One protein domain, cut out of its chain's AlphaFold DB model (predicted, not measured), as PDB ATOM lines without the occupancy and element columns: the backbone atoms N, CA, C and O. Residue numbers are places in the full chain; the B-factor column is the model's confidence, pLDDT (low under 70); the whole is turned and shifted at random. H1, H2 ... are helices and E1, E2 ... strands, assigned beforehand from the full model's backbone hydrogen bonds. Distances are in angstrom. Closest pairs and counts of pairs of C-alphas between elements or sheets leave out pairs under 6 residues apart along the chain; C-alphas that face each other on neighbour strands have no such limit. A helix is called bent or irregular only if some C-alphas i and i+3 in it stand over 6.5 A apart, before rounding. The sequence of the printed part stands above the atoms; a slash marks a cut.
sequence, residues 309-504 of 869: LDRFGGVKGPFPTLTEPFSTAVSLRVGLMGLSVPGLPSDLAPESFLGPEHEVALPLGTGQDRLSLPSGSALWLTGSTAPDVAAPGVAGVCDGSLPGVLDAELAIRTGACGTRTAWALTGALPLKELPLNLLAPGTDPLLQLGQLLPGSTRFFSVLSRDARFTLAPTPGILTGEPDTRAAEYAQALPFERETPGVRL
ATOM      1  N   LEU A 309     -49.952 -19.942  -5.268       91.75
ATOM      2  CA  LEU A 309     -50.054 -18.497  -5.496       91.75
ATOM      3  C   LEU A 309     -50.142 -17.672  -4.207       91.75
ATOM      4  O   LEU A 309     -50.228 -16.450  -4.294       91.75
ATOM      5  N   ASP A 310     -50.080 -18.285  -3.018       93.94
ATOM      6  CA  ASP A 310     -50.087 -17.513  -1.763       93.94
ATOM      7  C   ASP A 310     -48.802 -16.676  -1.622       93.94
ATOM      8  O   ASP A 310     -48.832 -15.536  -1.149       93.94
ATOM      9  N   ARG A 311     -47.670 -17.240  -2.060       94.19
ATOM     10  CA  ARG A 311     -46.374 -16.566  -2.122       94.19
ATOM     11  C   ARG A 311     -45.716 -16.801  -3.471       94.19
ATOM     12  O   ARG A 311     -45.667 -17.934  -3.939       94.19
ATOM     13  N   PHE A 312     -45.150 -15.748  -4.041       94.19
ATOM     14  CA  PHE A 312     -44.514 -15.770  -5.351       94.19
ATOM     15  C   PHE A 312     -43.204 -14.973  -5.320       94.19
ATOM     16  O   PHE A 312     -43.000 -14.104  -4.469       94.19
ATOM     17  N   GLY A 313     -42.283 -15.313  -6.211       94.00
ATOM     18  CA  GLY A 313     -40.928 -14.766  -6.251       94.00
ATOM     19  C   GLY A 313     -39.991 -15.731  -6.964       94.00
ATOM     20  O   GLY A 313     -40.439 -16.618  -7.689       94.00
ATOM     21  N   GLY A 314     -38.687 -15.588  -6.753       94.56
ATOM     22  CA  GLY A 314     -37.677 -16.387  -7.440       94.56
ATOM     23  C   GLY A 314     -36.432 -15.564  -7.727       94.56
ATOM     24  O   GLY A 314     -36.021 -14.742  -6.907       94.56
ATOM     25  N   VAL A 315     -35.859 -15.761  -8.910       94.62
ATOM     26  CA  VAL A 315     -34.669 -15.033  -9.368       94.62
ATOM     27  C   VAL A 315     -34.967 -14.202 -10.614       94.62
ATOM     28  O   VAL A 315     -35.760 -14.611 -11.461       94.62
ATOM     29  N   LYS A 316     -34.326 -13.037 -10.740       94.31
ATOM     30  CA  LYS A 316     -34.449 -12.148 -11.905       94.31
ATOM     31  C   LYS A 316     -33.115 -11.493 -12.254       94.31
ATOM     32  O   LYS A 316     -32.302 -11.218 -11.378       94.31
ATOM     33  N   GLY A 317     -32.879 -11.234 -13.534       92.12
ATOM     34  CA  GLY A 317     -31.688 -10.531 -14.006       92.12
ATOM     35  C   GLY A 317     -31.484 -10.688 -15.511       92.12
ATOM     36  O   GLY A 317     -32.335 -11.287 -16.171       92.12
ATOM     37  N   PRO A 318     -30.360 -10.197 -16.054       90.56
ATOM     38  CA  PRO A 318     -30.073 -10.311 -17.477       90.56
ATOM     39  C   PRO A 318     -29.908 -11.778 -17.873       90.56
ATOM     40  O   PRO A 318     -29.244 -12.546 -17.172       90.56
ATOM     41  N   PHE A 319     -30.483 -12.160 -19.013       89.25
ATOM     42  CA  PHE A 319     -30.359 -13.516 -19.539       89.25
ATOM     43  C   PHE A 319     -28.871 -13.911 -19.686       89.25
ATOM     44  O   PHE A 319     -28.084 -13.098 -20.187       89.25
ATOM     45  N   PRO A 320     -28.455 -15.131 -19.279       85.06
ATOM     46  CA  PRO A 320     -27.052 -15.537 -19.323       85.06
ATOM     47  C   PRO A 320     -26.492 -15.472 -20.748       85.06
ATOM     48  O   PRO A 320     -26.959 -16.153 -21.663       85.06
ATOM     49  N   THR A 321     -25.463 -14.649 -20.938       74.25
ATOM     50  CA  THR A 321     -24.766 -14.519 -22.217       74.25
ATOM     51  C   THR A 321     -23.518 -15.376 -22.235       74.25
ATOM     52  O   THR A 321     -22.643 -15.228 -21.389       74.25
ATOM     53  N   LEU A 322     -23.399 -16.215 -23.258       71.69
ATOM     54  CA  LEU A 322     -22.155 -16.915 -23.540       71.69
ATOM     55  C   LEU A 322     -21.177 -15.959 -24.219       71.69
ATOM     56  O   LEU A 322     -21.549 -15.248 -25.169       71.69
ATOM     57  N   THR A 323     -19.940 -15.965 -23.731       59.28
ATOM     58  CA  THR A 323     -18.802 -15.321 -24.377       59.28
ATOM     59  C   THR A 323     -18.445 -16.146 -25.607       59.28
ATOM     60  O   THR A 323     -17.812 -17.191 -25.494       59.28
ATOM     61  N   GLU A 324     -18.885 -15.709 -26.787       55.62
ATOM     62  CA  GLU A 324     -18.381 -16.295 -28.027       55.62
ATOM     63  C   GLU A 324     -17.115 -15.549 -28.450       55.62
ATOM     64  O   GLU A 324     -17.160 -14.330 -28.657       55.62
ATOM     65  N   PRO A 325     -15.982 -16.251 -28.603       42.66
ATOM     66  CA  PRO A 325     -14.810 -15.666 -29.216       42.66
ATOM     67  C   PRO A 325     -15.128 -15.430 -30.707       42.66
ATOM     68  O   PRO A 325     -15.139 -16.354 -31.511       42.66
ATOM     69  N   PHE A 326     -15.359 -14.167 -31.082       44.44
ATOM     70  CA  PHE A 326     -15.184 -13.641 -32.451       44.44
ATOM     71  C   PHE A 326     -16.310 -13.781 -33.504       44.44
ATOM     72  O   PHE A 326     -15.999 -13.933 -34.689       44.44
ATOM     73  N   SER A 327     -17.593 -13.607 -33.161       48.56
ATOM     74  CA  SER A 327     -18.637 -13.433 -34.195       48.56
ATOM     75  C   SER A 327     -19.035 -11.964 -34.398       48.56
ATOM     76  O   SER A 327     -19.636 -11.344 -33.524       48.56
ATOM     77  N   THR A 328     -18.720 -11.405 -35.573       50.25
ATOM     78  CA  THR A 328     -19.215 -10.096 -36.054       50.25
ATOM     79  C   THR A 328     -20.579 -10.203 -36.749       50.25
ATOM     80  O   THR A 328     -21.142  -9.192 -37.172       50.25
ATOM     81  N   ALA A 329     -21.125 -11.416 -36.882       61.69
ATOM     82  CA  ALA A 329     -22.373 -11.666 -37.586       61.69
ATOM     83  C   ALA A 329     -23.599 -11.391 -36.708       61.69
ATOM     84  O   ALA A 329     -23.723 -11.895 -35.586       61.69
ATOM     85  N   VAL A 330     -24.561 -10.641 -37.254       74.06
ATOM     86  CA  VAL A 330     -25.861 -10.420 -36.611       74.06
ATOM     87  C   VAL A 330     -26.605 -11.754 -36.539       74.06
ATOM     88  O   VAL A 330     -27.025 -12.304 -37.557       74.06
ATOM     89  N   SER A 331     -26.754 -12.277 -35.324       80.38
ATOM     90  CA  SER A 331     -27.483 -13.514 -35.035       80.38
ATOM     91  C   SER A 331     -28.624 -13.228 -34.067       80.38
ATOM     92  O   SER A 331     -28.524 -12.331 -33.227       80.38
ATOM     93  N   LEU A 332     -29.700 -13.998 -34.183       83.50
ATOM     94  CA  LEU A 332     -30.774 -14.029 -33.206       83.50
ATOM     95  C   LEU A 332     -30.347 -14.934 -32.054       83.50
ATOM     96  O   LEU A 332     -30.151 -16.136 -32.232       83.50
ATOM     97  N   ARG A 333     -30.178 -14.351 -30.874       86.06
ATOM     98  CA  ARG A 333     -30.016 -15.094 -29.632       86.06
ATOM     99  C   ARG A 333     -31.390 -15.473 -29.114       86.06
ATOM    100  O   ARG A 333     -32.282 -14.629 -29.024       86.06
ATOM    101  N   VAL A 334     -31.537 -16.753 -28.810       86.44
ATOM    102  CA  VAL A 334     -32.756 -17.327 -28.258       86.44
ATOM    103  C   VAL A 334     -32.380 -18.211 -27.088       86.44
ATOM    104  O   VAL A 334     -31.382 -18.938 -27.133       86.44
ATOM    105  N   GLY A 335     -33.191 -18.163 -26.046       87.31
ATOM    106  CA  GLY A 335     -33.014 -19.058 -24.930       87.31
ATOM    107  C   GLY A 335     -34.248 -19.165 -24.059       87.31
ATOM    108  O   GLY A 335     -35.136 -18.312 -24.072       87.31
ATOM    109  N   LEU A 336     -34.268 -20.249 -23.301       90.19
ATOM    110  CA  LEU A 336     -35.224 -20.514 -22.245       90.19
ATOM    111  C   LEU A 336     -34.441 -20.751 -20.965       90.19
ATOM    112  O   LEU A 336     -33.462 -21.498 -20.970       90.19
ATOM    113  N   MET A 337     -34.883 -20.141 -19.877       91.50
ATOM    114  CA  MET A 337     -34.335 -20.372 -18.555       91.50
ATOM    115  C   MET A 337     -35.437 -20.635 -17.533       91.50
ATOM    116  O   MET A 337     -36.586 -20.235 -17.715       91.50
ATOM    117  N   GLY A 338     -35.069 -21.286 -16.437       93.06
ATOM    118  CA  GLY A 338     -35.983 -21.577 -15.347       93.06
ATOM    119  C   GLY A 338     -35.263 -22.017 -14.080       93.06
ATOM    120  O   GLY A 338     -34.034 -22.097 -14.017       93.06
ATOM    121  N   LEU A 339     -36.060 -22.318 -13.060       94.31
ATOM    122  CA  LEU A 339     -35.628 -23.073 -11.890       94.31
ATOM    123  C   LEU A 339     -36.116 -24.521 -12.024       94.31
ATOM    124  O   LEU A 339     -37.079 -24.809 -12.735       94.31
ATOM    125  N   SER A 340     -35.417 -25.460 -11.393       93.00
ATOM    126  CA  SER A 340     -35.784 -26.874 -11.423       93.00
ATOM    127  C   SER A 340     -37.148 -27.125 -10.785       93.00
ATOM    128  O   SER A 340     -37.510 -26.512  -9.778       93.00
ATOM    129  N   VAL A 341     -37.889 -28.074 -11.356       83.94
ATOM    130  CA  VAL A 341     -39.264 -28.387 -10.953       83.94
ATOM    131  C   VAL A 341     -39.285 -29.553  -9.974       83.94
ATOM    132  O   VAL A 341     -38.830 -30.641 -10.331       83.94
ATOM    133  N   PRO A 342     -39.802 -29.380  -8.747       86.25
ATOM    134  CA  PRO A 342     -40.013 -30.500  -7.845       86.25
ATOM    135  C   PRO A 342     -41.357 -31.184  -8.128       86.25
ATOM    136  O   PRO A 342     -42.390 -30.520  -8.173       86.25
ATOM    137  N   GLY A 343     -41.379 -32.513  -8.186       82.75
ATOM    138  CA  GLY A 343     -42.610 -33.264  -8.451       82.75
ATOM    139  C   GLY A 343     -42.921 -33.413  -9.945       82.75
ATOM    140  O   GLY A 343     -42.030 -33.290 -10.786       82.75
ATOM    141  N   LEU A 344     -44.183 -33.705 -10.272       80.12
ATOM    142  CA  LEU A 344     -44.675 -33.753 -11.649       80.12
ATOM    143  C   LEU A 344     -44.848 -32.319 -12.176       80.12
ATOM    144  O   LEU A 344     -45.218 -31.438 -11.405       80.12
ATOM    145  N   PRO A 345     -44.657 -32.050 -13.483       72.19
ATOM    146  CA  PRO A 345     -44.939 -30.726 -14.047       72.19
ATOM    147  C   PRO A 345     -46.368 -30.239 -13.769       72.19
ATOM    148  O   PRO A 345     -46.586 -29.049 -13.561       72.19
ATOM    149  N   SER A 346     -47.328 -31.166 -13.701       74.62
ATOM    150  CA  SER A 346     -48.724 -30.889 -13.370       74.62
ATOM    151  C   SER A 346     -48.962 -30.498 -11.904       74.62
ATOM    152  O   SER A 346     -50.002 -29.921 -11.593       74.62
ATOM    153  N   ASP A 347     -47.990 -30.727 -11.011       77.62
ATOM    154  CA  ASP A 347     -48.047 -30.294  -9.609       77.62
ATOM    155  C   ASP A 347     -47.817 -28.784  -9.452       77.62
ATOM    156  O   ASP A 347     -48.065 -28.239  -8.377       77.62
ATOM    157  N   LEU A 348     -47.339 -28.083 -10.483       75.75
ATOM    158  CA  LEU A 348     -47.064 -26.649 -10.422       75.75
ATOM    159  C   LEU A 348     -48.166 -25.829 -11.092       75.75
ATOM    160  O   LEU A 348     -48.862 -26.295 -11.990       75.75
ATOM    161  N   ALA A 349     -48.343 -24.586 -10.644       73.06
ATOM    162  CA  ALA A 349     -49.140 -23.627 -11.400       73.06
ATOM    163  C   ALA A 349     -48.361 -23.229 -12.669       73.06
ATOM    164  O   ALA A 349     -47.135 -23.085 -12.579       73.06
ATOM    165  N   PRO A 350     -49.015 -23.018 -13.828       74.94
ATOM    166  CA  PRO A 350     -48.336 -22.588 -15.053       74.94
ATOM    167  C   PRO A 350     -47.440 -21.360 -14.838       74.94
ATOM    168  O   PRO A 350     -46.305 -21.326 -15.313       74.94
ATOM    169  N   GLU A 351     -47.900 -20.405 -14.027       79.31
ATOM    170  CA  GLU A 351     -47.167 -19.196 -13.654       79.31
ATOM    171  C   GLU A 351     -45.934 -19.504 -12.797       79.31
ATOM    172  O   GLU A 351     -44.952 -18.783 -12.880       79.31
ATOM    173  N   SER A 352     -45.956 -20.563 -11.984       79.56
ATOM    174  CA  SER A 352     -44.789 -21.006 -11.204       79.56
ATOM    175  C   SER A 352     -43.792 -21.816 -12.036       79.56
ATOM    176  O   SER A 352     -42.631 -21.922 -11.652       79.56
ATOM    177  N   PHE A 353     -44.232 -22.410 -13.149       77.69
ATOM    178  CA  PHE A 353     -43.387 -23.235 -14.011       77.69
ATOM    179  C   PHE A 353     -42.700 -22.422 -15.116       77.69
ATOM    180  O   PHE A 353     -41.480 -22.477 -15.246       77.69
ATOM    181  N   LEU A 354     -43.469 -21.658 -15.899       74.81
ATOM    182  CA  LEU A 354     -42.962 -20.880 -17.039       74.81
ATOM    183  C   LEU A 354     -42.770 -19.393 -16.712       74.81
ATOM    184  O   LEU A 354     -42.049 -18.688 -17.422       74.81
ATOM    185  N   GLY A 355     -43.399 -18.922 -15.633       84.19
ATOM    186  CA  GLY A 355     -43.492 -17.503 -15.325       84.19
ATOM    187  C   GLY A 355     -44.638 -16.802 -16.053       84.19
ATOM    188  O   GLY A 355     -45.199 -17.343 -17.009       84.19
ATOM    189  N   PRO A 356     -45.026 -15.600 -15.597       85.94
ATOM    190  CA  PRO A 356     -46.059 -14.823 -16.263       85.94
ATOM    191  C   PRO A 356     -45.640 -14.446 -17.689       85.94
ATOM    192  O   PRO A 356     -44.481 -14.119 -17.948       85.94
ATOM    193  N   GLU A 357     -46.599 -14.445 -18.612       85.56
ATOM    194  CA  GLU A 357     -46.363 -13.978 -19.978       85.56
ATOM    195  C   GLU A 357     -46.128 -12.462 -20.042       85.56
ATOM    196  O   GLU A 357     -46.777 -11.682 -19.330       85.56
ATOM    197  N   HIS A 358     -45.235 -12.057 -20.945       82.69
ATOM    198  CA  HIS A 358     -44.920 -10.673 -21.275       82.69
ATOM    199  C   HIS A 358     -44.779 -10.490 -22.791       82.69
ATOM    200  O   HIS A 358     -44.366 -11.397 -23.511       82.69
ATOM    201  N   GLU A 359     -45.119  -9.299 -23.285       82.81
ATOM    202  CA  GLU A 359     -44.967  -8.973 -24.703       82.81
ATOM    203  C   GLU A 359     -43.541  -8.503 -25.009       82.81
ATOM    204  O   GLU A 359     -43.052  -7.532 -24.427       82.81
ATOM    205  N   VAL A 360     -42.902  -9.148 -25.984       78.94
ATOM    206  CA  VAL A 360     -41.571  -8.803 -26.488       78.94
ATOM    207  C   VAL A 360     -41.689  -8.276 -27.914       78.94
ATOM    208  O   VAL A 360     -42.310  -8.899 -28.775       78.94
ATOM    209  N   ALA A 361     -41.091  -7.114 -28.179       76.25
ATOM    210  CA  ALA A 361     -41.006  -6.576 -29.532       76.25
ATOM    211  C   ALA A 361     -40.020  -7.406 -30.363       76.25
ATOM    212  O   ALA A 361     -38.880  -7.620 -29.942       76.25
ATOM    213  N   LEU A 362     -40.437  -7.851 -31.551       70.88
ATOM    214  CA  LEU A 362     -39.547  -8.610 -32.422       70.88
ATOM    215  C   LEU A 362     -38.401  -7.716 -32.922       70.88
ATOM    216  O   LEU A 362     -38.655  -6.665 -33.520       70.88
ATOM    217  N   PRO A 363     -37.134  -8.139 -32.773       63.72
ATOM    218  CA  PRO A 363     -35.988  -7.330 -33.172       63.72
ATOM    219  C   PRO A 363     -35.747  -7.315 -34.697       63.72
ATOM    220  O   PRO A 363     -34.729  -6.800 -35.148       63.72
ATOM    221  N   LEU A 364     -36.658  -7.881 -35.503       63.94
ATOM    222  CA  LEU A 364     -36.476  -8.164 -36.935       63.94
ATOM    223  C   LEU A 364     -37.443  -7.407 -37.879       63.94
ATOM    224  O   LEU A 364     -37.552  -7.769 -39.047       63.94
ATOM    225  N   GLY A 365     -38.118  -6.336 -37.428       57.75
ATOM    226  CA  GLY A 365     -39.087  -5.582 -38.250       57.75
ATOM    227  C   GLY A 365     -39.278  -4.105 -37.866       57.75
ATOM    228  O   GLY A 365     -38.615  -3.594 -36.971       57.75
ATOM    229  N   THR A 366     -40.213  -3.397 -38.524       50.91
ATOM    230  CA  THR A 366     -40.518  -1.956 -38.305       50.91
ATOM    231  C   THR A 366     -41.247  -1.648 -36.981       50.91
ATOM    232  O   THR A 366     -41.915  -0.623 -36.865       50.91
ATOM    233  N   GLY A 367     -41.126  -2.520 -35.974       52.62
ATOM    234  CA  GLY A 367     -41.540  -2.259 -34.592       52.62
ATOM    235  C   GLY A 367     -43.017  -2.484 -34.238       52.62
ATOM    236  O   GLY A 367     -43.421  -2.047 -33.164       52.62
ATOM    237  N   GLN A 368     -43.828  -3.130 -35.090       55.97
ATOM    238  CA  GLN A 368     -45.250  -3.394 -34.779       55.97
ATOM    239  C   GLN A 368     -45.566  -4.820 -34.309       55.97
ATOM    240  O   GLN A 368     -46.540  -4.993 -33.580       55.97
ATOM    241  N   ASP A 369     -44.747  -5.818 -34.645       65.38
ATOM    242  CA  ASP A 369     -45.031  -7.205 -34.267       65.38
ATOM    243  C   ASP A 369     -44.496  -7.511 -32.858       65.38
ATOM    244  O   ASP A 369     -43.299  -7.372 -32.577       65.38
ATOM    245  N   ARG A 370     -45.406  -7.907 -31.961       73.75
ATOM    246  CA  ARG A 370     -45.113  -8.331 -30.585       73.75
ATOM    247  C   ARG A 370     -45.382  -9.821 -30.431       73.75
ATOM    248  O   ARG A 370     -46.376 -10.327 -30.946       73.75
ATOM    249  N   LEU A 371     -44.508 -10.500 -29.700       76.12
ATOM    250  CA  LEU A 371     -44.647 -11.908 -29.349       76.12
ATOM    251  C   LEU A 371     -44.920 -12.024 -27.847       76.12
ATOM    252  O   LEU A 371     -44.214 -11.399 -27.058       76.12
ATOM    253  N   SER A 372     -45.926 -12.807 -27.451       80.38
ATOM    254  CA  SER A 372     -46.120 -13.161 -26.040       80.38
ATOM    255  C   SER A 372     -45.152 -14.281 -25.676       80.38
ATOM    256  O   SER A 372     -45.134 -15.322 -26.336       80.38
ATOM    257  N   LEU A 373     -44.321 -14.053 -24.664       81.56
ATOM    258  CA  LEU A 373     -43.302 -14.984 -24.199       81.56
ATOM    259  C   LEU A 373     -43.400 -15.160 -22.674       81.56
ATOM    260  O   LEU A 373     -43.646 -14.182 -21.963       81.56
ATOM    261  N   PRO A 374     -43.194 -16.370 -22.128       86.50
ATOM    262  CA  PRO A 374     -43.045 -16.549 -20.684       86.50
ATOM    263  C   PRO A 374     -41.865 -15.750 -20.111       86.50
ATOM    264  O   PRO A 374     -40.884 -15.510 -20.807       86.50
ATOM    265  N   SER A 375     -41.908 -15.351 -18.836       89.38
ATOM    266  CA  SER A 375     -40.869 -14.488 -18.242       89.38
ATOM    267  C   SER A 375     -39.455 -15.082 -18.236       89.38
ATOM    268  O   SER A 375     -38.490 -14.337 -18.067       89.38
ATOM    269  N   GLY A 376     -39.329 -16.405 -18.383       89.38
ATOM    270  CA  GLY A 376     -38.052 -17.116 -18.462       89.38
ATOM    271  C   GLY A 376     -37.463 -17.233 -19.873       89.38
ATOM    272  O   GLY A 376     -36.352 -17.743 -20.016       89.38
ATOM    273  N   SER A 377     -38.165 -16.807 -20.925       88.44
ATOM    274  CA  SER A 377     -37.651 -16.858 -22.298       88.44
ATOM    275  C   SER A 377     -37.159 -15.499 -22.781       88.44
ATOM    276  O   SER A 377     -37.636 -14.444 -22.368       88.44
ATOM    277  N   ALA A 378     -36.164 -15.530 -23.664       86.38
ATOM    278  CA  ALA A 378     -35.530 -14.331 -24.189       86.38
ATOM    279  C   ALA A 378     -35.226 -14.458 -25.680       86.38
ATOM    280  O   ALA A 378     -34.831 -15.518 -26.171       86.38
ATOM    281  N   LEU A 379     -35.362 -13.327 -26.374       86.38
ATOM    282  CA  LEU A 379     -35.043 -13.163 -27.784       86.38
ATOM    283  C   LEU A 379     -34.363 -11.803 -27.998       86.38
ATOM    284  O   LEU A 379     -34.944 -10.772 -27.665       86.38
ATOM    285  N   TRP A 380     -33.144 -11.777 -28.536       85.75
ATOM    286  CA  TRP A 380     -32.414 -10.526 -28.798       85.75
ATOM    287  C   TRP A 380     -31.354 -10.700 -29.890       85.75
ATOM    288  O   TRP A 380     -31.029 -11.818 -30.272       85.75
ATOM    289  N   LEU A 381     -30.812  -9.608 -30.433       84.06
ATOM    290  CA  LEU A 381     -29.759  -9.679 -31.456       84.06
ATOM    291  C   LEU A 381     -28.364  -9.637 -30.830       84.06
ATOM    292  O   LEU A 381     -28.132  -8.933 -29.844       84.06
ATOM    293  N   THR A 382     -27.400 -10.327 -31.438       78.69
ATOM    294  CA  THR A 382     -25.980 -10.171 -31.090       78.69
ATOM    295  C   THR A 382     -25.572  -8.691 -31.131       78.69
ATOM    296  O   THR A 382     -25.936  -7.968 -32.056       78.69
ATOM    297  N   GLY A 383     -24.829  -8.235 -30.117       74.75
ATOM    298  CA  GLY A 383     -24.413  -6.834 -29.962       74.75
ATOM    299  C   GLY A 383     -25.414  -5.943 -29.213       74.75
ATOM    300  O   GLY A 383     -25.051  -4.838 -28.819       74.75
ATOM    301  N   SER A 384     -26.642  -6.417 -28.964       81.88
ATOM    302  CA  SER A 384     -27.594  -5.758 -28.059       81.88
ATOM    303  C   SER A 384     -27.450  -6.262 -26.617       81.88
ATOM    304  O   SER A 384     -26.930  -7.354 -26.373       81.88
ATOM    305  N   THR A 385     -27.895  -5.455 -25.652       83.38
ATOM    306  CA  THR A 385     -27.942  -5.847 -24.238       83.38
ATOM    307  C   THR A 385     -28.927  -6.999 -24.056       83.38
ATOM    308  O   THR A 385     -30.043  -6.940 -24.569       83.38
ATOM    309  N   ALA A 386     -28.517  -8.039 -23.326       86.25
ATOM    310  CA  ALA A 386     -29.409  -9.144 -22.997       86.25
ATOM    311  C   ALA A 386     -30.612  -8.633 -22.181       86.25
ATOM    312  O   ALA A 386     -30.414  -7.823 -21.270       86.25
ATOM    313  N   PRO A 387     -31.841  -9.073 -22.502       88.94
ATOM    314  CA  PRO A 387     -33.022  -8.666 -21.759       88.94
ATOM    315  C   PRO A 387     -33.017  -9.275 -20.355       88.94
ATOM    316  O   PRO A 387     -32.461 -10.355 -20.132       88.94
ATOM    317  N   ASP A 388     -33.674  -8.591 -19.421       90.75
ATOM    318  CA  ASP A 388     -33.962  -9.157 -18.108       90.75
ATOM    319  C   ASP A 388     -35.041 -10.235 -18.224       90.75
ATOM    320  O   ASP A 388     -36.096 -10.014 -18.818       90.75
ATOM    321  N   VAL A 389     -34.795 -11.371 -17.583       91.50
ATOM    322  CA  VAL A 389     -35.724 -12.493 -17.454       91.50
ATOM    323  C   VAL A 389     -35.922 -12.848 -15.990       91.50
ATOM    324  O   VAL A 389     -35.080 -12.554 -15.136       91.50
ATOM    325  N   ALA A 390     -37.056 -13.470 -15.692       92.56
ATOM    326  CA  ALA A 390     -37.408 -13.915 -14.355       92.56
ATOM    327  C   ALA A 390     -37.773 -15.397 -14.369       92.56
ATOM    328  O   ALA A 390     -38.550 -15.845 -15.213       92.56
ATOM    329  N   ALA A 391     -37.237 -16.134 -13.400       93.31
ATOM    330  CA  ALA A 391     -37.558 -17.530 -13.169       93.31
ATOM    331  C   ALA A 391     -38.238 -17.674 -11.801       93.31
ATOM    332  O   ALA A 391     -37.579 -17.488 -10.768       93.31
ATOM    333  N   PRO A 392     -39.546 -17.980 -11.782       93.19
ATOM    334  CA  PRO A 392     -40.271 -18.233 -10.549       93.19
ATOM    335  C   PRO A 392     -39.701 -19.428  -9.790       93.19
ATOM    336  O   PRO A 392     -39.278 -20.426 -10.377       93.19
ATOM    337  N   GLY A 393     -39.696 -19.316  -8.468       92.62
ATOM    338  CA  GLY A 393     -39.269 -20.370  -7.561       92.62
ATOM    339  C   GLY A 393     -40.427 -20.950  -6.764       92.62
ATOM    340  O   GLY A 393     -41.442 -20.302  -6.538       92.62
ATOM    341  N   VAL A 394     -40.244 -22.179  -6.285       92.31
ATOM    342  CA  VAL A 394     -41.196 -22.861  -5.398       92.31
ATOM    343  C   VAL A 394     -40.565 -23.020  -4.022       92.31
ATOM    344  O   VAL A 394     -39.385 -23.365  -3.928       92.31
ATOM    345  N   ALA A 395     -41.358 -22.818  -2.968       93.00
ATOM    346  CA  ALA A 395     -40.916 -22.932  -1.580       93.00
ATOM    347  C   ALA A 395     -40.157 -24.242  -1.310       93.00
ATOM    348  O   ALA A 395     -40.446 -25.289  -1.890       93.00
ATOM    349  N   GLY A 396     -39.170 -24.198  -0.425       93.44
ATOM    350  CA  GLY A 396     -38.341 -25.349  -0.094       93.44
ATOM    351  C   GLY A 396     -37.408 -25.042   1.066       93.44
ATOM    352  O   GLY A 396     -37.769 -24.312   1.983       93.44
ATOM    353  N   VAL A 397     -36.199 -25.595   1.012       93.62
ATOM    354  CA  VAL A 397     -35.160 -25.340   2.015       93.62
ATOM    355  C   VAL A 397     -34.305 -24.130   1.638       93.62
ATOM    356  O   VAL A 397     -34.045 -23.889   0.458       93.62
ATOM    357  N   CYS A 398     -33.850 -23.377   2.634       93.81
ATOM    358  CA  CYS A 398     -32.839 -22.331   2.500       93.81
ATOM    359  C   CYS A 398     -31.937 -22.324   3.740       93.81
ATOM    360  O   CYS A 398     -32.149 -23.093   4.674       93.81
ATOM    361  N   ASP A 399     -30.929 -21.458   3.762       89.00
ATOM    362  CA  ASP A 399     -30.058 -21.287   4.922       89.00
ATOM    363  C   ASP A 399     -29.875 -19.806   5.276       89.00
ATOM    364  O   ASP A 399     -30.283 -18.907   4.537       89.00
ATOM    365  N   GLY A 400     -29.252 -19.557   6.431       85.38
ATOM    366  CA  GLY A 400     -29.046 -18.210   6.966       85.38
ATOM    367  C   GLY A 400     -28.077 -17.336   6.163       85.38
ATOM    368  O   GLY A 400     -27.863 -16.189   6.537       85.38
ATOM    369  N   SER A 401     -27.476 -17.844   5.078       86.00
ATOM    370  CA  SER A 401     -26.653 -17.021   4.184       86.00
ATOM    371  C   SER A 401     -27.472 -16.293   3.112       86.00
ATOM    372  O   SER A 401     -26.936 -15.421   2.429       86.00
ATOM    373  N   LEU A 402     -28.763 -16.620   2.960       91.31
ATOM    374  CA  LEU A 402     -29.652 -15.975   1.994       91.31
ATOM    375  C   LEU A 402     -29.987 -14.529   2.427       91.31
ATOM    376  O   LEU A 402     -30.581 -14.333   3.491       91.31
ATOM    377  N   PRO A 403     -29.674 -13.501   1.611       89.94
ATOM    378  CA  PRO A 403     -30.007 -12.119   1.943       89.94
ATOM    379  C   PRO A 403     -31.511 -11.916   2.152       89.94
ATOM    380  O   PRO A 403     -32.327 -12.381   1.357       89.94
ATOM    381  N   GLY A 404     -31.872 -11.191   3.213       86.81
ATOM    382  CA  GLY A 404     -33.266 -10.934   3.593       86.81
ATOM    383  C   GLY A 404     -33.889 -11.994   4.509       86.81
ATOM    384  O   GLY A 404     -34.989 -11.772   5.012       86.81
ATOM    385  N   VAL A 405     -33.193 -13.103   4.790       91.88
ATOM    386  CA  VAL A 405     -33.644 -14.138   5.732       91.88
ATOM    387  C   VAL A 405     -32.885 -14.022   7.054       91.88
ATOM    388  O   VAL A 405     -31.676 -14.209   7.104       91.88
ATOM    389  N   LEU A 406     -33.610 -13.714   8.135       91.12
ATOM    390  CA  LEU A 406     -33.049 -13.616   9.493       91.12
ATOM    391  C   LEU A 406     -33.076 -14.955  10.240       91.12
ATOM    392  O   LEU A 406     -32.159 -15.262  10.995       91.12
ATOM    393  N   ASP A 407     -34.129 -15.744  10.020       95.50
ATOM    394  CA  ASP A 407     -34.318 -17.080  10.582       95.50
ATOM    395  C   ASP A 407     -34.699 -18.031   9.444       95.50
ATOM    396  O   ASP A 407     -35.797 -17.950   8.882       95.50
ATOM    397  N   ALA A 408     -33.762 -18.907   9.079       94.56
ATOM    398  CA  ALA A 408     -33.948 -19.856   7.990       94.56
ATOM    399  C   ALA A 408     -35.030 -20.893   8.310       94.56
ATOM    400  O   ALA A 408     -35.829 -21.216   7.438       94.56
ATOM    401  N   GLU A 409     -35.118 -21.379   9.549       94.56
ATOM    402  CA  GLU A 409     -36.104 -22.400   9.908       94.56
ATOM    403  C   GLU A 409     -37.523 -21.819   9.872       94.56
ATOM    404  O   GLU A 409     -38.438 -22.449   9.337       94.56
ATOM    405  N   LEU A 410     -37.706 -20.582  10.348       95.38
ATOM    406  CA  LEU A 410     -38.978 -19.873  10.204       95.38
ATOM    407  C   LEU A 410     -39.320 -19.602   8.731       95.38
ATOM    408  O   LEU A 410     -40.465 -19.798   8.316       95.38
ATOM    409  N   ALA A 411     -38.348 -19.170   7.922       95.94
ATOM    410  CA  ALA A 411     -38.561 -18.929   6.495       95.94
ATOM    411  C   ALA A 411     -38.976 -20.210   5.751       95.94
ATOM    412  O   ALA A 411     -39.917 -20.176   4.959       95.94
ATOM    413  N   ILE A 412     -38.355 -21.352   6.059       96.00
ATOM    414  CA  ILE A 412     -38.741 -22.661   5.516       96.00
ATOM    415  C   ILE A 412     -40.166 -23.027   5.954       96.00
ATOM    416  O   ILE A 412     -41.003 -23.355   5.114       96.00
ATOM    417  N   ARG A 413     -40.480 -22.929   7.254       94.31
ATOM    418  CA  ARG A 413     -41.798 -23.301   7.809       94.31
ATOM    419  C   ARG A 413     -42.949 -22.443   7.301       94.31
ATOM    420  O   ARG A 413     -44.073 -22.929   7.203       94.31
ATOM    421  N   THR A 414     -42.679 -21.195   6.944       94.25
ATOM    422  CA  THR A 414     -43.665 -20.275   6.358       94.25
ATOM    423  C   THR A 414     -43.667 -20.286   4.826       94.25
ATOM    424  O   THR A 414     -44.486 -19.596   4.214       94.25
ATOM    425  N   GLY A 415     -42.776 -21.058   4.191       95.12
ATOM    426  CA  GLY A 415     -42.646 -21.127   2.735       95.12
ATOM    427  C   GLY A 415     -42.132 -19.834   2.100       95.12
ATOM    428  O   GLY A 415     -42.455 -19.544   0.954       95.12
ATOM    429  N   ALA A 416     -41.371 -19.034   2.844       95.75
ATOM    430  CA  ALA A 416     -40.847 -17.742   2.410       95.75
ATOM    431  C   ALA A 416     -39.498 -17.837   1.673       95.75
ATOM    432  O   ALA A 416     -38.939 -16.813   1.282       95.75
ATOM    433  N   CYS A 417     -38.951 -19.040   1.483       96.31
ATOM    434  CA  CYS A 417     -37.696 -19.249   0.770       96.31
ATOM    435  C   CYS A 417     -37.646 -20.610   0.064       96.31
ATOM    436  O   CYS A 417     -38.466 -21.496   0.319       96.31
ATOM    437  N   GLY A 418     -36.657 -20.784  -0.812       95.00
ATOM    438  CA  GLY A 418     -36.348 -22.066  -1.434       95.00
ATOM    439  C   GLY A 418     -34.967 -22.096  -2.084       95.00
ATOM    440  O   GLY A 418     -34.339 -21.060  -2.306       95.00
ATOM    441  N   THR A 419     -34.514 -23.312  -2.395       94.25
ATOM    442  CA  THR A 419     -33.286 -23.580  -3.151       94.25
ATOM    443  C   THR A 419     -33.596 -24.546  -4.289       94.25
ATOM    444  O   THR A 419     -34.165 -25.620  -4.066       94.25
ATOM    445  N   ARG A 420     -33.243 -24.168  -5.517       94.69
ATOM    446  CA  ARG A 420     -33.466 -24.937  -6.752       94.69
ATOM    447  C   ARG A 420     -32.230 -24.866  -7.639       94.69
ATOM    448  O   ARG A 420     -31.374 -24.019  -7.425       94.69
ATOM    449  N   THR A 421     -32.155 -25.715  -8.651       94.44
ATOM    450  CA  THR A 421     -31.146 -25.574  -9.701       94.44
ATOM    451  C   THR A 421     -31.650 -24.568 -10.723       94.44
ATOM    452  O   THR A 421     -32.698 -24.788 -11.329       94.44
ATOM    453  N   ALA A 422     -30.922 -23.474 -10.932       94.56
ATOM    454  CA  ALA A 422     -31.164 -22.593 -12.066       94.56
ATOM    455  C   ALA A 422     -30.558 -23.197 -13.328       94.56
ATOM    456  O   ALA A 422     -29.439 -23.712 -13.300       94.56
ATOM    457  N   TRP A 423     -31.295 -23.115 -14.429       94.12
ATOM    458  CA  TRP A 423     -30.880 -23.656 -15.712       94.12
ATOM    459  C   TRP A 423     -31.259 -22.721 -16.853       94.12
ATOM    460  O   TRP A 423     -32.253 -22.004 -16.774       94.12
ATOM    461  N   ALA A 424     -30.465 -22.740 -17.919       93.06
ATOM    462  CA  ALA A 424     -30.781 -22.097 -19.181       93.06
ATOM    463  C   ALA A 424     -30.308 -22.962 -20.354       93.06
ATOM    464  O   ALA A 424     -29.207 -23.514 -20.326       93.06
ATOM    465  N   LEU A 425     -31.136 -23.055 -21.391       91.88
ATOM    466  CA  LEU A 425     -30.777 -23.566 -22.710       91.88
ATOM    467  C   LEU A 425     -30.763 -22.374 -23.659       91.88
ATOM    468  O   LEU A 425     -31.793 -21.729 -23.857       91.88
ATOM    469  N   THR A 426     -29.601 -22.050 -24.213       88.94
ATOM    470  CA  THR A 426     -29.420 -20.823 -24.996       88.94
ATOM    471  C   THR A 426     -28.483 -21.034 -26.163       88.94
ATOM    472  O   THR A 426     -27.540 -21.816 -26.078       88.94
ATOM    473  N   GLY A 427     -28.723 -20.314 -27.252       86.56
ATOM    474  CA  GLY A 427     -27.883 -20.382 -28.436       86.56
ATOM    475  C   GLY A 427     -28.009 -19.157 -29.325       86.56
ATOM    476  O   GLY A 427     -28.802 -18.247 -29.069       86.56
ATOM    477  N   ALA A 428     -27.198 -19.141 -30.378       82.00
ATOM    478  CA  ALA A 428     -27.218 -18.112 -31.406       82.00
ATOM    479  C   ALA A 428     -27.549 -18.731 -32.767       82.00
ATOM    480  O   ALA A 428     -26.899 -19.678 -33.211       82.00
ATOM    481  N   LEU A 429     -28.552 -18.165 -33.435       81.00
ATOM    482  CA  LEU A 429     -29.013 -18.585 -34.751       81.00
ATOM    483  C   LEU A 429     -28.760 -17.471 -35.774       81.00
ATOM    484  O   LEU A 429     -29.288 -16.363 -35.618       81.00
ATOM    485  N   PRO A 430     -27.969 -17.717 -36.827       77.75
ATOM    486  CA  PRO A 430     -27.815 -16.768 -37.919       77.75
ATOM    487  C   PRO A 430     -29.148 -16.422 -38.570       77.75
ATOM    488  O   PRO A 430     -29.930 -17.307 -38.903       77.75
ATOM    489  N   LEU A 431     -29.381 -15.138 -38.853       76.50
ATOM    490  CA  LEU A 431     -30.643 -14.699 -39.462       76.50
ATOM    491  C   LEU A 431     -30.914 -15.332 -40.834       76.50
ATOM    492  O   LEU A 431     -32.068 -15.530 -41.197       76.50
ATOM    493  N   LYS A 432     -29.857 -15.672 -41.581       70.50
ATOM    494  CA  LYS A 432     -29.960 -16.347 -42.884       70.50
ATOM    495  C   LYS A 432     -30.427 -17.805 -42.775       70.50
ATOM    496  O   LYS A 432     -30.891 -18.353 -43.768       70.50
ATOM    497  N   GLU A 433     -30.284 -18.418 -41.601       70.62
ATOM    498  CA  GLU A 433     -30.632 -19.819 -41.334       70.62
ATOM    499  C   GLU A 433     -32.017 -19.960 -40.679       70.62
ATOM    500  O   GLU A 433     -32.515 -21.073 -40.515       70.62
ATOM    501  N   LEU A 434     -32.667 -18.846 -40.317       71.19
ATOM    502  CA  LEU A 434     -33.994 -18.871 -39.709       71.19
ATOM    503  C   LEU A 434     -35.078 -19.169 -40.761       71.19
ATOM    504  O   LEU A 434     -35.115 -18.517 -41.810       71.19
ATOM    505  N   PRO A 435     -36.027 -20.079 -40.476       68.44
ATOM    506  CA  PRO A 435     -37.218 -20.233 -41.300       68.44
ATOM    507  C   PRO A 435     -38.021 -18.924 -41.349       68.44
ATOM    508  O   PRO A 435     -38.230 -18.276 -40.323       68.44
ATOM    509  N   LEU A 436     -38.539 -18.554 -42.527       59.22
ATOM    510  CA  LEU A 436     -39.289 -17.300 -42.736       59.22
ATOM    511  C   LEU A 436     -40.554 -17.171 -41.861       59.22
ATOM    512  O   LEU A 436     -41.047 -16.067 -41.652       59.22
ATOM    513  N   ASN A 437     -41.089 -18.287 -41.363       64.12
ATOM    514  CA  ASN A 437     -42.292 -18.375 -40.534       64.12
ATOM    515  C   ASN A 437     -42.004 -18.566 -39.034       64.12
ATOM    516  O   ASN A 437     -42.948 -18.713 -38.260       64.12
ATOM    517  N   LEU A 438     -40.733 -18.558 -38.617       62.81
ATOM    518  CA  LEU A 438     -40.345 -18.833 -37.233       62.81
ATOM    519  C   LEU A 438     -40.916 -17.820 -36.231       62.81
ATOM    520  O   LEU A 438     -41.065 -18.128 -35.068       62.81
ATOM    521  N   LEU A 439     -41.248 -16.604 -36.649       64.06
ATOM    522  CA  LEU A 439     -41.738 -15.563 -35.734       64.06
ATOM    523  C   LEU A 439     -43.158 -15.112 -36.086       64.06
ATOM    524  O   LEU A 439     -43.555 -13.993 -35.774       64.06
ATOM    525  N   ALA A 440     -43.922 -15.968 -36.773       64.88
ATOM    526  CA  ALA A 440     -45.300 -15.656 -37.121       64.88
ATOM    527  C   ALA A 440     -46.174 -15.566 -35.848       64.88
ATOM    528  O   ALA A 440     -46.111 -16.469 -35.005       64.88
ATOM    529  N   PRO A 441     -47.017 -14.528 -35.696       59.72
ATOM    530  CA  PRO A 441     -47.944 -14.424 -34.571       59.72
ATOM    531  C   PRO A 441     -48.826 -15.676 -34.432       59.72
ATOM    532  O   PRO A 441     -49.324 -16.201 -35.427       59.72
ATOM    533  N   GLY A 442     -49.025 -16.153 -33.199       61.22
ATOM    534  CA  GLY A 442     -49.849 -17.335 -32.900       61.22
ATOM    535  C   GLY A 442     -49.140 -18.687 -33.053       61.22
ATOM    536  O   GLY A 442     -49.773 -19.730 -32.881       61.22
ATOM    537  N   THR A 443     -47.842 -18.689 -33.362       67.19
ATOM    538  CA  THR A 443     -47.013 -19.898 -33.317       67.19
ATOM    539  C   THR A 443     -46.563 -20.216 -31.892       67.19
ATOM    540  O   THR A 443     -46.426 -19.322 -31.061       67.19
ATOM    541  N   ASP A 444     -46.367 -21.503 -31.594       74.94
ATOM    542  CA  ASP A 444     -45.877 -21.948 -30.290       74.94
ATOM    543  C   ASP A 444     -44.342 -21.799 -30.225       74.94
ATOM    544  O   ASP A 444     -43.632 -22.536 -30.922       74.94
ATOM    545  N   PRO A 445     -43.815 -20.873 -29.402       74.56
ATOM    546  CA  PRO A 445     -42.383 -20.598 -29.348       74.56
ATOM    547  C   PRO A 445     -41.575 -21.772 -28.773       74.56
ATOM    548  O   PRO A 445     -40.420 -21.962 -29.156       74.56
ATOM    549  N   LEU A 446     -42.158 -22.590 -27.888       80.62
ATOM    550  CA  LEU A 446     -41.488 -23.773 -27.338       80.62
ATOM    551  C   LEU A 446     -41.403 -24.889 -28.376       80.62
ATOM    552  O   LEU A 446     -40.370 -25.553 -28.470       80.62
ATOM    553  N   LEU A 447     -42.459 -25.087 -29.171       84.88
ATOM    554  CA  LEU A 447     -42.455 -26.057 -30.271       84.88
ATOM    555  C   LEU A 447     -41.365 -25.706 -31.289       84.88
ATOM    556  O   LEU A 447     -40.577 -26.562 -31.678       84.88
ATOM    557  N   GLN A 448     -41.277 -24.432 -31.667       82.00
ATOM    558  CA  GLN A 448     -40.255 -23.946 -32.589       82.00
ATOM    559  C   GLN A 448     -38.841 -24.095 -32.034       82.00
ATOM    560  O   GLN A 448     -37.960 -24.604 -32.727       82.00
ATOM    561  N   LEU A 449     -38.616 -23.690 -30.779       82.94
ATOM    562  CA  LEU A 449     -37.321 -23.867 -30.129       82.94
ATOM    563  C   LEU A 449     -36.933 -25.350 -30.087       82.94
ATOM    564  O   LEU A 449     -35.799 -25.687 -30.415       82.94
ATOM    565  N   GLY A 450     -37.872 -26.239 -29.749       86.69
ATOM    566  CA  GLY A 450     -37.638 -27.680 -29.707       86.69
ATOM    567  C   GLY A 450     -37.401 -28.325 -31.075       86.69
ATOM    568  O   GLY A 450     -36.707 -29.334 -31.148       86.69
ATOM    569  N   GLN A 451     -37.903 -27.744 -32.165       87.69
ATOM    570  CA  GLN A 451     -37.602 -28.194 -33.530       87.69
ATOM    571  C   GLN A 451     -36.228 -27.700 -34.013       87.69
ATOM    572  O   GLN A 451     -35.494 -28.441 -34.675       87.69
ATOM    573  N   LEU A 452     -35.861 -26.464 -33.654       85.00
ATOM    574  CA  LEU A 452     -34.609 -25.821 -34.065       85.00
ATOM    575  C   LEU A 452     -33.384 -26.291 -33.282       85.00
ATOM    576  O   LEU A 452     -32.329 -26.511 -33.872       85.00
ATOM    577  N   LEU A 453     -33.502 -26.420 -31.961       88.38
ATOM    578  CA  LEU A 453     -32.380 -26.699 -31.062       88.38
ATOM    579  C   LEU A 453     -31.620 -27.985 -31.445       88.38
ATOM    580  O   LEU A 453     -30.390 -27.931 -31.545       88.38
ATOM    581  N   PRO A 454     -32.284 -29.109 -31.785       88.56
ATOM    582  CA  PRO A 454     -31.581 -30.304 -32.246       88.56
ATOM    583  C   PRO A 454     -30.836 -30.118 -33.574       88.56
ATOM    584  O   PRO A 454     -30.019 -30.948 -33.952       88.56
ATOM    585  N   GLY A 455     -31.153 -29.061 -34.328       85.19
ATOM    586  CA  GLY A 455     -30.589 -28.750 -35.646       85.19
ATOM    587  C   GLY A 455     -29.466 -27.728 -35.607       85.19
ATOM    588  O   GLY A 455     -29.086 -27.212 -36.650       85.19
ATOM    589  N   SER A 456     -28.943 -27.402 -34.427       84.31
ATOM    590  CA  SER A 456     -27.828 -26.473 -34.298       84.31
ATOM    591  C   SER A 456     -26.846 -26.929 -33.228       84.31
ATOM    592  O   SER A 456     -27.235 -27.326 -32.130       84.31
ATOM    593  N   THR A 457     -25.556 -26.866 -33.550       82.69
ATOM    594  CA  THR A 457     -24.445 -27.127 -32.620       82.69
ATOM    595  C   THR A 457     -24.111 -25.908 -31.751       82.69
ATOM    596  O   THR A 457     -23.211 -25.975 -30.915       82.69
ATOM    597  N   ARG A 458     -24.838 -24.794 -31.930       84.19
ATOM    598  CA  ARG A 458     -24.607 -23.492 -31.278       84.19
ATOM    599  C   ARG A 458     -25.466 -23.269 -30.033       84.19
ATOM    600  O   ARG A 458     -25.611 -22.135 -29.579       84.19
ATOM    601  N   PHE A 459     -26.075 -24.330 -29.510       88.06
ATOM    602  CA  PHE A 459     -26.806 -24.296 -28.249       88.06
ATOM    603  C   PHE A 459     -25.961 -24.851 -27.110       88.06
ATOM    604  O   PHE A 459     -25.246 -25.850 -27.249       88.06
ATOM    605  N   PHE A 460     -26.103 -24.222 -25.952       91.00
ATOM    606  CA  PHE A 460     -25.407 -24.568 -24.728       91.00
ATOM    607  C   PHE A 460     -26.383 -24.609 -23.559       91.00
ATOM    608  O   PHE A 460     -27.421 -23.941 -23.551       91.00
ATOM    609  N   SER A 461     -26.013 -25.404 -22.569       93.44
ATOM    610  CA  SER A 461     -26.647 -25.460 -21.270       93.44
ATOM    611  C   SER A 461     -25.806 -24.662 -20.281       93.44
ATOM    612  O   SER A 461     -24.574 -24.724 -20.289       93.44
ATOM    613  N   VAL A 462     -26.481 -23.866 -19.461       92.94
ATOM    614  CA  VAL A 462     -25.885 -23.083 -18.382       92.94
ATOM    615  C   VAL A 462     -26.628 -23.438 -17.106       92.94
ATOM    616  O   VAL A 462     -27.857 -23.412 -17.088       92.94
ATOM    617  N   LEU A 463     -25.898 -23.767 -16.042       92.62
ATOM    618  CA  LEU A 463     -26.475 -24.262 -14.795       92.62
ATOM    619  C   LEU A 463     -25.845 -23.603 -13.569       92.62
ATOM    620  O   LEU A 463     -24.646 -23.337 -13.533       92.62
ATOM    621  N   SER A 464     -26.660 -23.439 -12.529       92.44
ATOM    622  CA  SER A 464     -26.220 -23.191 -11.158       92.44
ATOM    623  C   SER A 464     -27.033 -24.079 -10.216       92.44
ATOM    624  O   SER A 464     -28.238 -23.874 -10.060       92.44
ATOM    625  N   ARG A 465     -26.397 -25.106  -9.626       92.00
ATOM    626  CA  ARG A 465     -27.073 -26.147  -8.816       92.00
ATOM    627  C   ARG A 465     -27.852 -25.575  -7.628       92.00
ATOM    628  O   ARG A 465     -28.915 -26.084  -7.290       92.00
ATOM    629  N   ASP A 466     -27.314 -24.543  -6.986       91.31
ATOM    630  CA  ASP A 466     -27.836 -24.006  -5.729       91.31
ATOM    631  C   ASP A 466     -28.253 -22.534  -5.896       91.31
ATOM    632  O   ASP A 466     -27.620 -21.615  -5.380       91.31
ATOM    633  N   ALA A 467     -29.350 -22.307  -6.620       92.94
ATOM    634  CA  ALA A 467     -30.015 -21.013  -6.720       92.94
ATOM    635  C   ALA A 467     -30.974 -20.824  -5.539       92.94
ATOM    636  O   ALA A 467     -31.992 -21.515  -5.426       92.94
ATOM    637  N   ARG A 468     -30.646 -19.884  -4.652       94.00
ATOM    638  CA  ARG A 468     -31.446 -19.563  -3.465       94.00
ATOM    639  C   ARG A 468     -32.272 -18.308  -3.704       94.00
ATOM    640  O   ARG A 468     -31.771 -17.334  -4.260       94.00
ATOM    641  N   PHE A 469     -33.516 -18.317  -3.246       95.50
ATOM    642  CA  PHE A 469     -34.451 -17.213  -3.447       95.50
ATOM    643  C   PHE A 469     -35.424 -17.070  -2.280       95.50
ATOM    644  O   PHE A 469     -35.639 -17.997  -1.493       95.50
ATOM    645  N   THR A 470     -36.019 -15.884  -2.190       95.88
ATOM    646  CA  THR A 470     -37.107 -15.566  -1.263       95.88
ATOM    647  C   THR A 470     -38.441 -15.516  -2.000       95.88
ATOM    648  O   THR A 470     -38.489 -15.273  -3.206       95.88
ATOM    649  N   LEU A 471     -39.521 -15.761  -1.263       95.25
ATOM    650  CA  LEU A 471     -40.898 -15.701  -1.736       95.25
ATOM    651  C   LEU A 471     -41.701 -14.762  -0.833       95.25
ATOM    652  O   LEU A 471     -41.791 -14.957   0.387       95.25
ATOM    653  N   ALA A 472     -42.309 -13.750  -1.440       94.56
ATOM    654  CA  ALA A 472     -43.146 -12.774  -0.754       94.56
ATOM    655  C   ALA A 472     -44.631 -13.107  -0.965       94.56
ATOM    656  O   ALA A 472     -44.957 -13.803  -1.925       94.56
ATOM    657  N   PRO A 473     -45.546 -12.643  -0.094       95.31
ATOM    658  CA  PRO A 473     -46.977 -12.737  -0.365       95.31
ATOM    659  C   PRO A 473     -47.306 -12.153  -1.741       95.31
ATOM    660  O   PRO A 473     -46.872 -11.043  -2.057       95.31
ATOM    661  N   THR A 474     -48.057 -12.891  -2.555       95.69
ATOM    662  CA  THR A 474     -48.367 -12.454  -3.921       95.69
ATOM    663  C   THR A 474     -49.261 -11.213  -3.882       95.69
ATOM    664  O   THR A 474     -50.253 -11.205  -3.144       95.69
ATOM    665  N   PRO A 475     -48.967 -10.154  -4.657       96.00
ATOM    666  CA  PRO A 475     -49.858  -8.999  -4.759       96.00
ATOM    667  C   PRO A 475     -51.297  -9.431  -5.071       96.00
ATOM    668  O   PRO A 475     -51.505 -10.335  -5.869       96.00
ATOM    669  N   GLY A 476     -52.294  -8.837  -4.409       93.88
ATOM    670  CA  GLY A 476     -53.710  -9.191  -4.609       93.88
ATOM    671  C   GLY A 476     -54.187 -10.486  -3.925       93.88
ATOM    672  O   GLY A 476     -55.389 -10.754  -3.899       93.88
ATOM    673  N   ILE A 477     -53.312 -11.264  -3.268       93.06
ATOM    674  CA  ILE A 477     -53.737 -12.506  -2.593       93.06
ATOM    675  C   ILE A 477     -54.774 -12.266  -1.484       93.06
ATOM    676  O   ILE A 477     -55.708 -13.047  -1.320       93.06
ATOM    677  N   LEU A 478     -54.663 -11.153  -0.748       89.00
ATOM    678  CA  LEU A 478     -55.590 -10.806   0.338       89.00
ATOM    679  C   LEU A 478     -57.007 -10.492  -0.162       89.00
ATOM    680  O   LEU A 478     -57.962 -10.618   0.600       89.00
ATOM    681  N   THR A 479     -57.150 -10.095  -1.428       88.06
ATOM    682  CA  THR A 479     -58.447  -9.890  -2.091       88.06
ATOM    683  C   THR A 479     -58.917 -11.136  -2.849       88.06
ATOM    684  O   THR A 479     -60.012 -11.130  -3.409       88.06
ATOM    685  N   GLY A 480     -58.126 -12.216  -2.835       86.62
ATOM    686  CA  GLY A 480     -58.401 -13.467  -3.544       86.62
ATOM    687  C   GLY A 480     -58.091 -13.421  -5.039       86.62
ATOM    688  O   GLY A 480     -58.531 -14.307  -5.758       86.62
ATOM    689  N   GLU A 481     -57.358 -12.414  -5.512       89.75
ATOM    690  CA  GLU A 481     -57.040 -12.205  -6.930       89.75
ATOM    691  C   GLU A 481     -55.526 -11.979  -7.079       89.75
ATOM    692  O   GLU A 481     -55.079 -10.836  -7.178       89.75
ATOM    693  N   PRO A 482     -54.709 -13.046  -6.998       92.25
ATOM    694  CA  PRO A 482     -53.257 -12.928  -7.056       92.25
ATOM    695  C   PRO A 482     -52.778 -12.423  -8.426       92.25
ATOM    696  O   PRO A 482     -53.132 -12.981  -9.463       92.25
ATOM    697  N   ASP A 483     -51.913 -11.408  -8.425       92.44
ATOM    698  CA  ASP A 483     -51.238 -10.873  -9.608       92.44
ATOM    699  C   ASP A 483     -49.740 -11.210  -9.579       92.44
ATOM    700  O   ASP A 483     -48.928 -10.560  -8.915       92.44
ATOM    701  N   THR A 484     -49.364 -12.238 -10.338       91.12
ATOM    702  CA  THR A 484     -47.975 -12.701 -10.464       91.12
ATOM    703  C   THR A 484     -47.108 -11.782 -11.324       91.12
ATOM    704  O   THR A 484     -45.882 -11.831 -11.213       91.12
ATOM    705  N   ARG A 485     -47.700 -10.904 -12.152       90.31
ATOM    706  CA  ARG A 485     -46.948  -9.928 -12.965       90.31
ATOM    707  C   ARG A 485     -46.400  -8.784 -12.118       90.31
ATOM    708  O   ARG A 485     -45.370  -8.211 -12.466       90.31
ATOM    709  N   ALA A 486     -47.077  -8.470 -11.017       91.19
ATOM    710  CA  ALA A 486     -46.667  -7.451 -10.057       91.19
ATOM    711  C   ALA A 486     -45.715  -7.980  -8.966       91.19
ATOM    712  O   ALA A 486     -45.308  -7.217  -8.091       91.19
ATOM    713  N   ALA A 487     -45.377  -9.274  -8.979       90.81
ATOM    714  CA  ALA A 487     -44.546  -9.877  -7.946       90.81
ATOM    715  C   ALA A 487     -43.085  -9.397  -8.003       90.81
ATOM    716  O   ALA A 487     -42.493  -9.232  -9.074       90.81
ATOM    717  N   GLU A 488     -42.483  -9.215  -6.827       89.00
ATOM    718  CA  GLU A 488     -41.084  -8.814  -6.693       89.00
ATOM    719  C   GLU A 488     -40.138 -10.024  -6.696       89.00
ATOM    720  O   GLU A 488     -40.385 -11.042  -6.051       89.00
ATOM    721  N   TYR A 489     -39.010  -9.878  -7.393       92.88
ATOM    722  CA  TYR A 489     -37.929 -10.862  -7.446       92.88
ATOM    723  C   TYR A 489     -36.692 -10.255  -6.788       92.88
ATOM    724  O   TYR A 489     -35.914  -9.552  -7.432       92.88
ATOM    725  N   ALA A 490     -36.541 -10.481  -5.483       91.38
ATOM    726  CA  ALA A 490     -35.498  -9.839  -4.684       91.38
ATOM    727  C   ALA A 490     -34.090 -10.412  -4.930       91.38
ATOM    728  O   ALA A 490     -33.098  -9.805  -4.525       91.38
ATOM    729  N   GLN A 491     -33.985 -11.579  -5.570       94.38
ATOM    730  CA  GLN A 491     -32.715 -12.252  -5.811       94.38
ATOM    731  C   GLN A 491     -32.295 -12.143  -7.273       94.38
ATOM    732  O   GLN A 491     -33.085 -12.355  -8.193       94.38
ATOM    733  N   ALA A 492     -31.017 -11.824  -7.466       92.44
ATOM    734  CA  ALA A 492     -30.397 -11.810  -8.780       92.44
ATOM    735  C   ALA A 492     -30.275 -13.233  -9.343       92.44
ATOM    736  O   ALA A 492     -30.197 -14.209  -8.588       92.44
ATOM    737  N   LEU A 493     -30.202 -13.353 -10.669       88.50
ATOM    738  CA  LEU A 493     -29.826 -14.615 -11.303       88.50
ATOM    739  C   LEU A 493     -28.455 -15.089 -10.798       88.50
ATOM    740  O   LEU A 493     -27.525 -14.285 -10.716       88.50
ATOM    741  N   PRO A 494     -28.295 -16.392 -10.510       87.25
ATOM    742  CA  PRO A 494     -27.065 -16.950  -9.953       87.25
ATOM    743  C   PRO A 494     -26.010 -17.242 -11.035       87.25
ATOM    744  O   PRO A 494     -25.146 -18.093 -10.833       87.25
ATOM    745  N   PHE A 495     -26.121 -16.602 -12.202       84.69
ATOM    746  CA  PHE A 495     -25.175 -16.735 -13.303       84.69
ATOM    747  C   PHE A 495     -24.179 -15.580 -13.248       84.69
ATOM    748  O   PHE A 495     -24.557 -14.414 -13.116       84.69
ATOM    749  N   GLU A 496     -22.896 -15.891 -13.375       69.00
ATOM    750  CA  GLU A 496     -21.862 -14.877 -13.557       69.00
ATOM    751  C   GLU A 496     -21.986 -14.252 -14.959       69.00
ATOM    752  O   GLU A 496     -22.470 -14.898 -15.896       69.00
ATOM    753  N   ARG A 497     -21.529 -13.000 -15.138       58.91
ATOM    754  CA  ARG A 497     -21.606 -12.287 -16.436       58.91
ATOM    755  C   ARG A 497     -20.972 -13.058 -17.601       58.91
ATOM    756  O   ARG A 497     -21.388 -12.860 -18.737       58.91
ATOM    757  N   GLU A 498     -20.006 -13.923 -17.313       62.81
ATOM    758  CA  GLU A 498     -19.284 -14.750 -18.284       62.81
ATOM    759  C   GLU A 498     -19.372 -16.230 -17.893       62.81
ATOM    760  O   GLU A 498     -18.363 -16.918 -17.771       62.81
ATOM    761  N   THR A 499     -20.583 -16.732 -17.633       65.69
ATOM    762  CA  THR A 499     -20.751 -18.135 -17.231       65.69
ATOM    763  C   THR A 499     -20.353 -19.069 -18.385       65.69
ATOM    764  O   THR A 499     -21.006 -19.038 -19.433       65.69
ATOM    765  N   PRO A 500     -19.336 -19.941 -18.223       73.19
ATOM    766  CA  PRO A 500     -18.993 -20.920 -19.248       73.19
ATOM    767  C   PRO A 500     -20.122 -21.948 -19.350       73.19
ATOM    768  O   PRO A 500     -20.373 -22.689 -18.392       73.19
ATOM    769  N   GLY A 501     -20.817 -21.962 -20.488       84.19
ATOM    770  CA  GLY A 501     -21.840 -22.956 -20.808       84.19
ATOM    771  C   GLY A 501     -21.237 -24.239 -21.373       84.19
ATOM    772  O   GLY A 501     -20.171 -24.221 -21.987       84.19
ATOM    773  N   VAL A 502     -21.943 -25.353 -21.201       89.00
ATOM    774  CA  VAL A 502     -21.579 -26.650 -21.780       89.00
ATOM    775  C   VAL A 502     -22.409 -26.882 -23.034       89.00
ATOM    776  O   VAL A 502     -23.635 -26.793 -23.012       89.00
ATOM    777  N   ARG A 503     -21.748 -27.168 -24.156       88.75
ATOM    778  CA  ARG A 503     -22.424 -27.379 -25.442       88.75
ATOM    779  C   ARG A 503     -23.346 -28.595 -25.382       88.75
ATOM    780  O   ARG A 503     -22.967 -29.647 -24.863       88.75
ATOM    781  N   LEU A 504     -24.515 -28.479 -26.011       92.38
ATOM    782  CA  LEU A 504     -25.426 -29.598 -26.241       92.38
ATOM    783  C   LEU A 504     -24.810 -30.547 -27.283       92.38
ATOM    784  O   LEU A 504     -25.029 -30.407 -28.482       92.38
TER     785      LEU A 504
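Overview. This is residues 309 to 504 of the 869 residues of an uncharacterized protein of Myxococcus virescens (UniProt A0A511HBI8). One six-stranded sheet is curled like part of a barrel and bent back on itself, so that E5, E2 and E7 face E1 and E6, with E8 as the hinge. H3 runs across E2 and E7, H2 lies at one end of the long axis, the small hairpin of E3 and E4 joins edge strand E5 by a tight link, and short pairings tie the unnamed last stretch, residues 474 to 504, to E1 and E8. The printed part has 196 residues with three named helices and eight named strands, in the order E1 E2 H1 E3 E4 E5 E6 H2 E7 H3 E8; the large sheet runs E5 E2 E7 E8 E1 E6, antiparallel throughout. The class is mixed, helices and strands, with under half of the residues in named elements. The whole is compact, with a radius of gyration of the C-alphas of 17.6 A and spans of 54 by 36 by 29 A.

Arrangement. The folded sheet, one sheet bent into two leaves that face each other, holds E5, residues 377 to 381, E2, 331 to 339, E7, 417 to 430, E8, 459 to 473, E1, 311 to 318, and E6, 388 to 392. Within hydrogen-bond range are N 335 and O 378 at 3.1 A for E5 and E2, N 336 and O 425 at 2.9 A for E2 and E7, N 422 and O 464 at 2.9 A for E7 and E8, N 312 and O 472 at 2.9 A for E8 and E1, and N 317 and O 389 at 3.0 A for E1 and E6. Pairing is staggered: E8 pairs with E7 over residues 459 to 470 and with E1 over 471 to 473. E7 bends by 53 degrees at residue 420 and E8 by 72 degrees at residue 466. Between the leaves, the closest C-alphas of E2 and E6 are those of Gly 338 and Ala 391, 4.9 A apart. H3, residues 445 to 455, is on the sheet at a height of 9.5 A, over E2 and only just over E7, with 3 C-alphas there; it runs across the strands, at 67 degrees to E2 on the local plane. H1, residues 350 to 353, and H2, residues 408 to 413, only graze the sheet. E3, residues 357 to 361, and E4, residues 370 to 374, form a hairpin, with N 360 and O 371 at 2.8 A. Every O i to N i+4 pair is within range in H2, 5 of 7 in H3, and H1 is too short for one.

Along the chain. E1 begins at C-alpha 311, (-46.374, -16.566, -2.122), and E8 ends at C-alpha 473, (-46.977, -12.737, -0.365). E7 is 40.0 A long, E8 36.3 A, E2 26.3 A, E1 23.3 A and H3 15.7 A. H3 is only just irregular: C-alphas 451 and 454 are 6.51 A apart.

Size, cuts and confidence. The C-alphas farthest apart, those of Leu 410 and Lys 432, are 54.0 A apart. The printed part has no cut. The links E1 to E2, E6 to H2 and E7 to H3 are long. The mean pLDDT of the printed part is 83.5, with values under 70 at residues 323 to 329, 363 to 369, 435 to 443 and 496 to 499.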